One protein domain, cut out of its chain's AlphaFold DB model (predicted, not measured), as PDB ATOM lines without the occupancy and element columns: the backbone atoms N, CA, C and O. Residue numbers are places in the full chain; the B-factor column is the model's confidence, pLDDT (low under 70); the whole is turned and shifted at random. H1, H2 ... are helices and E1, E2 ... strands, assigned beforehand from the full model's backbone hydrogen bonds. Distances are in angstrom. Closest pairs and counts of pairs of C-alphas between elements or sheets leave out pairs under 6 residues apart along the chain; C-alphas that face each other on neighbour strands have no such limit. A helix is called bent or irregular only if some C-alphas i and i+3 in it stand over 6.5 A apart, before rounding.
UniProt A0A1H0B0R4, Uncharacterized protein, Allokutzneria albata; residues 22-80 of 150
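Overview. This is residues 22 to 80 of the 150 residues of an uncharacterized protein of Allokutzneria albata (UniProt A0A1H0B0R4). A long helix, H3, folds back over a shorter one, H1, running the opposite way at 35.1 degrees, and a small two-stranded hairpin, E1 and E2, leads straight into H1 at one end of the pair. At the other end the short helix H2 and the turn after it bring the chain round into H3, and residues 50 to 55 stick out there. The printed part has 59 residues, with two named strands and three named helices in the order E1, E2, H1, H2, H3; the sheet, E1 - E2, is antiparallel, and the class is mostly helix. The whole is loose, with a radius of gyration of the C-alphas of 13.3 A, and flat, with spans of 42 by 30 by 14 A.

Along the chain. E1 is residues 26 to 29, 9.4 A from first to last C-alpha, and begins with C-alpha 26 at (-78.623, 13.087, 9.278). E2 is residues 32 to 35, 9.9 A long. H1, residues 36 to 45, follows at once from C-alpha 36 at (-80.790, 18.115, 10.088) and is 14.0 A long. H2 is residues 47 to 51, 6.2 A long. H3, residues 60 to 79, is the longest helix at 26.9 A and ends with C-alpha 79 at (-73.022, 25.873, -0.838). H3 is neither bent nor irregular, but only just: C-alphas 76 and 79 are 6.2 A apart.

Arrangement. E1 and E2 form a hairpin, their directions at 138 degrees. N 27 and O 34 are within hydrogen-bond range at 2.8 A, and so are N 29 and O 32 at 3.0 A. The closest C-alphas of E1 and H1 are those of Trp 26 and Ser 36, 5.5 A apart. H1 and H3 touch, with 30 pairs of C-alphas within 8 A; the closest are those of Ala 41 and Ala 65, 4.2 A apart. They run opposite ways at a tilt of 35.1 degrees, only just steep. H1 and H2 meet only through their link. H2 and H3 touch through residues 60 to 64 of H3 alone, and their closest C-alphas, those of Pro 48 and Pro 61, are 6.2 A apart. E1 and E2 are each apart from H2 and H3. In H1, H2 and H3 every O i to N i+4 pair is within hydrogen-bond range.

Size, cuts and confidence. The two C-alphas farthest apart are those of Arg 22 and Ser 55, 42.3 A, while the first and last printed C-alphas, those of Arg 22 and Cys 80, are 8.6 A apart. The printed part has no cut. The link from H2 to H3 is short, with 8 residues, and the other three links are tight. The mean pLDDT of the printed part is 90.6, and one printed residue, Gly 25, is under 70.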
ATOM      1  N   ARG A  22     -70.849  13.172  -0.054       89.75
ATOM      2  CA  ARG A  22     -71.592  13.787   1.047       89.75
ATOM      3  C   ARG A  22     -73.057  13.400   0.920       89.75
ATOM      4  O   ARG A  22     -73.669  13.618  -0.125       89.75
ATOM      5  N   THR A  23     -73.625  12.845   1.987       88.88
ATOM      6  CA  THR A  23     -75.062  12.571   2.041       88.88
ATOM      7  C   THR A  23     -75.790  13.624   2.855       88.88
ATOM      8  O   THR A  23     -75.214  14.225   3.762       88.88
ATOM      9  N   THR A  24     -77.042  13.904   2.490       80.75
ATOM     10  CA  THR A  24     -77.882  14.888   3.187       80.75
ATOM     11  C   THR A  24     -77.882  14.638   4.691       80.75
ATOM     12  O   THR A  24     -77.938  13.487   5.122       80.75
ATOM     13  N   GLY A  25     -77.809  15.727   5.460       68.00
ATOM     14  CA  GLY A  25     -77.435  15.707   6.868       68.00
ATOM     15  C   GLY A  25     -78.428  14.963   7.748       68.00
ATOM     16  O   GLY A  25     -79.464  15.493   8.130       68.00
ATOM     17  N   TRP A  26     -78.072  13.745   8.110       78.44
ATOM     18  CA  TRP A  26     -78.623  13.087   9.278       78.44
ATOM     19  C   TRP A  26     -77.626  13.268  10.418       78.44
ATOM     20  O   TRP A  26     -76.420  13.143  10.216       78.44
ATOM     21  N   LEU A  27     -78.129  13.597  11.600       78.31
ATOM     22  CA  LEU A  27     -77.365  13.647  12.840       78.31
ATOM     23  C   LEU A  27     -77.728  12.427  13.683       78.31
ATOM     24  O   LEU A  27     -78.857  11.946  13.623       78.31
ATOM     25  N   ILE A  28     -76.784  11.939  14.484       80.31
ATOM     26  CA  ILE A  28     -77.078  10.961  15.533       80.31
ATOM     27  C   ILE A  28     -77.305  11.737  16.826       80.31
ATOM     28  O   ILE A  28     -76.376  12.353  17.344       80.31
ATOM     29  N   ILE A  29     -78.525  11.692  17.356       80.31
ATOM     30  CA  ILE A  29     -78.861  12.249  18.672       80.31
ATOM     31  C   ILE A  29     -79.375  11.094  19.527       80.31
ATOM     32  O   ILE A  29     -80.352  10.443  19.162       80.31
ATOM     33  N   ALA A  30     -78.683  10.802  20.633       85.00
ATOM     34  CA  ALA A  30     -79.003   9.684  21.531       85.00
ATOM     35  C   ALA A  30     -79.189   8.333  20.798       85.00
ATOM     36  O   ALA A  30     -80.133   7.588  21.053       85.00
ATOM     37  N   GLY A  31     -78.311   8.038  19.833       79.81
ATOM     38  CA  GLY A  31     -78.345   6.792  19.057       79.81
ATOM     39  C   GLY A  31     -79.426   6.728  17.973       79.81
ATOM     40  O   GLY A  31     -79.559   5.695  17.326       79.81
ATOM     41  N   ARG A  32     -80.190   7.806  17.743       80.69
ATOM     42  CA  ARG A  32     -81.243   7.847  16.720       80.69
ATOM     43  C   ARG A  32     -80.884   8.786  15.563       80.69
ATOM     44  O   ARG A  32     -80.369   9.878  15.818       80.69
ATOM     45  N   PRO A  33     -81.173   8.397  14.306       80.50
ATOM     46  CA  PRO A  33     -81.058   9.281  13.151       80.50
ATOM     47  C   PRO A  33     -82.063  10.432  13.256       80.50
ATOM     48  O   PRO A  33     -83.268  10.206  13.347       80.50
ATOM     49  N   VAL A  34     -81.584  11.670  13.172       85.81
ATOM     50  CA  VAL A  34     -82.418  12.876  13.124       85.81
ATOM     51  C   VAL A  34     -82.066  13.691  11.886       85.81
ATOM     52  O   VAL A  34     -80.901  13.987  11.631       85.81
ATOM     53  N   SER A  35     -83.074  14.060  11.099       87.88
ATOM     54  CA  SER A  35     -82.883  14.898   9.912       87.88
ATOM     55  C   SER A  35     -82.436  16.305  10.317       87.88
ATOM     56  O   SER A  35     -83.151  17.005  11.034       87.88
ATOM     57  N   SER A  36     -81.281  16.758   9.825       89.06
ATOM     58  CA  SER A  36     -80.790  18.115  10.088       89.06
ATOM     59  C   SER A  36     -81.652  19.188   9.427       89.06
ATOM     60  O   SER A  36     -81.739  20.294   9.949       89.06
ATOM     61  N   GLY A  37     -82.358  18.858   8.341       91.31
ATOM     62  CA  GLY A  37     -83.349  19.751   7.739       91.31
ATOM     63  C   GLY A  37     -84.574  19.946   8.630       91.31
ATOM     64  O   GLY A  37     -85.070  21.061   8.754       91.31
ATOM     65  N   VAL A  38     -85.023  18.884   9.308       92.12
ATOM     66  CA  VAL A  38     -86.098  18.984  10.310       92.12
ATOM     67  C   VAL A  38     -85.624  19.790  11.517       92.12
ATOM     68  O   VAL A  38     -86.353  20.654  11.985       92.12
ATOM     69  N   LEU A  39     -84.389  19.578  11.980       93.25
ATOM     70  CA  LEU A  39     -83.822  20.379  13.068       93.25
ATOM     71  C   LEU A  39     -83.704  21.862  12.704       93.25
ATOM     72  O   LEU A  39     -84.024  22.704  13.535       93.25
ATOM     73  N   ALA A  40     -83.311  22.188  11.470       94.62
ATOM     74  CA  ALA A  40     -83.290  23.567  10.990       94.62
ATOM     75  C   ALA A  40     -84.697  24.189  10.983       94.62
ATOM     76  O   ALA A  40     -84.872  25.311  11.454       94.62
ATOM     77  N   ALA A  41     -85.705  23.446  10.512       96.06
ATOM     78  CA  ALA A  41     -87.097  23.894  10.534       96.06
ATOM     79  C   ALA A  41     -87.588  24.144  11.967       96.06
ATOM     80  O   ALA A  41     -88.143  25.201  12.248       96.06
ATOM     81  N   ILE A  42     -87.334  23.205  12.882       95.62
ATOM     82  CA  ILE A  42     -87.705  23.326  14.296       95.62
ATOM     83  C   ILE A  42     -87.009  24.534  14.927       95.62
ATOM     84  O   ILE A  42     -87.675  25.361  15.538       95.62
ATOM     85  N   ALA A  43     -85.694  24.682  14.743       94.88
ATOM     86  CA  ALA A  43     -84.941  25.803  15.300       94.88
ATOM     87  C   ALA A  43     -85.511  27.156  14.848       94.88
ATOM     88  O   ALA A  43     -85.696  28.053  15.668       94.88
ATOM     89  N   PHE A  44     -85.861  27.287  13.566       97.00
ATOM     90  CA  PHE A  44     -86.468  28.512  13.048       97.00
ATOM     91  C   PHE A  44     -87.916  28.712  13.512       97.00
ATOM     92  O   PHE A  44     -88.331  29.852  13.724       97.00
ATOM     93  N   ALA A  45     -88.680  27.635  13.714       96.56
ATOM     94  CA  ALA A  45     -90.031  27.705  14.273       96.56
ATOM     95  C   ALA A  45     -90.043  28.349  15.670       96.56
ATOM     96  O   ALA A  45     -91.015  29.001  16.036       96.56
ATOM     97  N   PHE A  46     -88.956  28.191  16.434       95.94
ATOM     98  CA  PHE A  46     -88.818  28.765  17.772       95.94
ATOM     99  C   PHE A  46     -88.384  30.237  17.792       95.94
ATOM    100  O   PHE A  46     -88.559  30.888  18.818       95.94
ATOM    101  N   ILE A  47     -87.877  30.790  16.682       95.31
ATOM    102  CA  ILE A  47     -87.412  32.186  16.632       95.31
ATOM    103  C   ILE A  47     -88.518  33.177  17.041       95.31
ATOM    104  O   ILE A  47     -88.248  33.975  17.935       95.31
ATOM    105  N   PRO A  48     -89.756  33.125  16.497       94.38
ATOM    106  CA  PRO A  48     -90.820  34.051  16.898       94.38
ATOM    107  C   PRO A  48     -91.131  34.015  18.397       94.38
ATOM    108  O   PRO A  48     -91.323  35.058  19.010       94.38
ATOM    109  N   PHE A  49     -91.125  32.827  19.011       93.44
ATOM    110  CA  PHE A  49     -91.368  32.680  20.451       93.44
ATOM    111  C   PHE A  49     -90.243  33.268  21.311       93.44
ATOM    112  O   PHE A  49     -90.478  33.627  22.462       93.44
ATOM    113  N   ALA A  50     -89.022  33.341  20.777       92.94
ATOM    114  CA  ALA A  50     -87.872  33.909  21.470       92.94
ATOM    115  C   ALA A  50     -87.758  35.432  21.297       92.94
ATOM    116  O   ALA A  50     -87.087  36.081  22.096       92.94
ATOM    117  N   THR A  51     -88.373  36.002  20.256       94.38
ATOM    118  CA  THR A  51     -88.196  37.415  19.887       94.38
ATOM    119  C   THR A  51     -89.450  38.270  20.036       94.38
ATOM    120  O   THR A  51     -89.340  39.492  19.951       94.38
ATOM    121  N   MET A  52     -90.624  37.670  20.251       94.00
ATOM    122  CA  MET A  52     -91.910  38.375  20.284       94.00
ATOM    123  C   MET A  52     -92.776  37.951  21.482       94.00
ATOM    124  O   MET A  52     -92.642  36.828  21.980       94.00
ATOM    125  N   PRO A  53     -93.704  38.813  21.945       93.75
ATOM    126  CA  PRO A  53     -94.730  38.421  22.906       93.75
ATOM    127  C   PRO A  53     -95.593  37.276  22.368       93.75
ATOM    128  O   PRO A  53     -95.971  37.258  21.198       93.75
ATOM    129  N   TRP A  54     -95.984  36.344  23.240       89.88
ATOM    130  CA  TRP A  54     -96.764  35.159  22.855       89.88
ATOM    131  C   TRP A  54     -98.108  35.497  22.191       89.88
ATOM    132  O   TRP A  54     -98.574  34.747  21.337       89.88
ATOM    133  N   SER A  55     -98.704  36.640  22.542       91.19
ATOM    134  CA  SER A  55     -99.939  37.156  21.941       91.19
ATOM    135  C   SER A  55     -99.805  37.523  20.459       91.19
ATOM    136  O   SER A  55    -100.815  37.608  19.769       91.19
ATOM    137  N   GLU A  56     -98.583  37.729  19.966       91.38
ATOM    138  CA  GLU A  56     -98.298  38.211  18.607       91.38
ATOM    139  C   GLU A  56     -97.733  37.118  17.687       91.38
ATOM    140  O   GLU A  56     -97.628  37.313  16.478       91.38
ATOM    141  N   VAL A  57     -97.400  35.941  18.232       90.06
ATOM    142  CA  VAL A  57     -96.727  34.868  17.483       90.06
ATOM    143  C   VAL A  57     -97.603  34.304  16.359       90.06
ATOM    144  O   VAL A  57     -97.092  33.991  15.283       90.06
ATOM    145  N   GLY A  58     -98.917  34.176  16.573       91.75
ATOM    146  CA  GLY A  58     -99.870  33.726  15.550       91.75
ATOM    147  C   GLY A  58     -99.381  32.520  14.727       91.75
ATOM    148  O   GLY A  58     -98.956  31.504  15.273       91.75
ATOM    149  N   PHE A  59     -99.418  32.648  13.395       92.88
ATOM    150  CA  PHE A  59     -98.945  31.627  12.445       92.88
ATOM    151  C   PHE A  59     -97.471  31.781  12.031       92.88
ATOM    152  O   PHE A  59     -96.981  31.013  11.200       92.88
ATOM    153  N   LEU A  60     -96.745  32.752  12.592       93.50
ATOM    154  CA  LEU A  60     -95.355  33.041  12.231       93.50
ATOM    155  C   LEU A  60     -94.409  31.826  12.347       93.50
ATOM    156  O   LEU A  60     -93.589  31.659  11.442       93.50
ATOM    157  N   PRO A  61     -94.543  30.930  13.352       95.44
ATOM    158  CA  PRO A  61     -93.707  29.734  13.469       95.44
ATOM    159  C   PRO A  61     -93.751  28.822  12.242       95.44
ATOM    160  O   PRO A  61     -92.746  28.201  11.901       95.44
ATOM    161  N   LEU A  62     -94.894  28.743  11.551       95.00
ATOM    162  CA  LEU A  62     -95.021  27.930  10.341       95.00
ATOM    163  C   LEU A  62     -94.189  28.520   9.197       95.00
ATOM    164  O   LEU A  62     -93.469  27.796   8.505       95.00
ATOM    165  N   PHE A  63     -94.255  29.841   9.020       95.75
ATOM    166  CA  PHE A  63     -93.503  30.544   7.984       95.75
ATOM    167  C   PHE A  63     -92.002  30.523   8.262       95.75
ATOM    168  O   PHE A  63     -91.215  30.257   7.352       95.75
ATOM    169  N   THR A  64     -91.588  30.740   9.514       96.19
ATOM    170  CA  THR A  64     -90.168  30.668   9.869       96.19
ATOM    171  C   THR A  64     -89.640  29.242   9.762       96.19
ATOM    172  O   THR A  64     -88.551  29.059   9.225       96.19
ATOM    173  N   ALA A  65     -90.410  28.215  10.144       97.06
ATOM    174  CA  ALA A  65     -90.029  26.817   9.928       97.06
ATOM    175  C   ALA A  65     -89.797  26.498   8.443       97.06
ATOM    176  O   ALA A  65     -88.779  25.894   8.085       97.06
ATOM    177  N   ALA A  66     -90.710  26.939   7.570       96.69
ATOM    178  CA  ALA A  66     -90.572  26.782   6.126       96.69
ATOM    179  C   ALA A  66     -89.327  27.511   5.593       96.69
ATOM    180  O   ALA A  66     -88.574  26.938   4.801       96.69
ATOM    181  N   ALA A  67     -89.063  28.731   6.073       96.56
ATOM    182  CA  ALA A  67     -87.863  29.488   5.728       96.56
ATOM    183  C   ALA A  67     -86.580  28.776   6.191       96.56
ATOM    184  O   ALA A  67     -85.647  28.637   5.403       96.56
ATOM    185  N   GLY A  68     -86.551  28.249   7.418       96.62
ATOM    186  CA  GLY A  68     -85.416  27.496   7.959       96.62
ATOM    187  C   GLY A  68     -85.112  26.232   7.155       96.62
ATOM    188  O   GLY A  68     -83.961  25.986   6.786       96.62
ATOM    189  N   TYR A  69     -86.144  25.462   6.798       95.50
ATOM    190  CA  TYR A  69     -85.984  24.319   5.897       95.50
ATOM    191  C   TYR A  69     -85.497  24.748   4.505       95.50
ATOM    192  O   TYR A  69     -84.597  24.120   3.944       95.50
ATOM    193  N   GLY A  70     -86.054  25.831   3.956       95.56
ATOM    194  CA  GLY A  70     -85.647  26.399   2.672       95.56
ATOM    195  C   GLY A  70     -84.174  26.811   2.660       95.56
ATOM    196  O   GLY A  70     -83.432  26.417   1.761       95.56
ATOM    197  N   MET A  71     -83.717  27.517   3.695       95.19
ATOM    198  CA  MET A  71     -82.313  27.901   3.872       95.19
ATOM    199  C   MET A  71     -81.402  26.678   3.978       95.19
ATOM    200  O   MET A  71     -80.385  26.607   3.285       95.19
ATOM    201  N   TRP A  72     -81.779  25.676   4.777       94.56
ATOM    202  CA  TRP A  72     -81.041  24.413   4.858       94.56
ATOM    203  C   TRP A  72     -80.955  23.711   3.498       94.56
ATOM    204  O   TRP A  72     -79.894  23.213   3.103       94.56
ATOM    205  N   LYS A  73     -82.059  23.689   2.745       91.75
ATOM    206  CA  LYS A  73     -82.122  23.061   1.427       91.75
ATOM    207  C   LYS A  73     -81.233  23.783   0.421       91.75
ATOM    208  O   LYS A  73     -80.503  23.121  -0.313       91.75
ATOM    209  N   LEU A  74     -81.257  25.114   0.406       92.56
ATOM    210  CA  LEU A  74     -80.384  25.934  -0.434       92.56
ATOM    211  C   LEU A  74     -78.916  25.706  -0.078       92.56
ATOM    212  O   LEU A  74     -78.111  25.424  -0.963       92.56
ATOM    213  N   HIS A  75     -78.577  25.718   1.212       91.06
ATOM    214  CA  HIS A  75     -77.218  25.461   1.675       91.06
ATOM    215  C   HIS A  75     -76.715  24.079   1.227       91.06
ATOM    216  O   HIS A  75     -75.641  23.970   0.639       91.06
ATOM    217  N   THR A  76     -77.511  23.025   1.428       89.75
ATOM    218  CA  THR A  76     -77.155  21.644   1.040       89.75
ATOM    219  C   THR A  76     -77.239  21.367  -0.462       89.75
ATOM    220  O   THR A  76     -76.820  20.301  -0.913       89.75
ATOM    221  N   THR A  77     -77.768  22.307  -1.249       87.25
ATOM    222  CA  THR A  77     -77.843  22.198  -2.711       87.25
ATOM    223  C   THR A  77     -76.754  23.016  -3.402       87.25
ATOM    224  O   THR A  77     -76.180  22.530  -4.373       87.25
ATOM    225  N   LEU A  78     -76.466  24.226  -2.914       88.75
ATOM    226  CA  LEU A  78     -75.629  25.215  -3.603       88.75
ATOM    227  C   LEU A  78     -74.275  25.449  -2.927       88.75
ATOM    228  O   LEU A  78     -73.274  25.594  -3.617       88.75
ATOM    229  N   VAL A  79     -74.232  25.489  -1.593       88.44
ATOM    230  CA  VAL A  79     -73.022  25.873  -0.838       88.44
ATOM    231  C   VAL A  79     -72.202  24.646  -0.458       88.44
ATOM    232  O   VAL A  79     -71.000  24.576  -0.685       88.44
ATOM    233  N   CYS A  80     -72.868  23.640   0.102       87.06
ATOM    234  CA  CYS A  80     -72.291  22.358   0.478       87.06
ATOM    235  C   CYS A  80     -73.140  21.234  -0.125       87.06
ATOM    236  O   CYS A  80     -73.924  20.617   0.603       87.06
TER     237      CYS A  80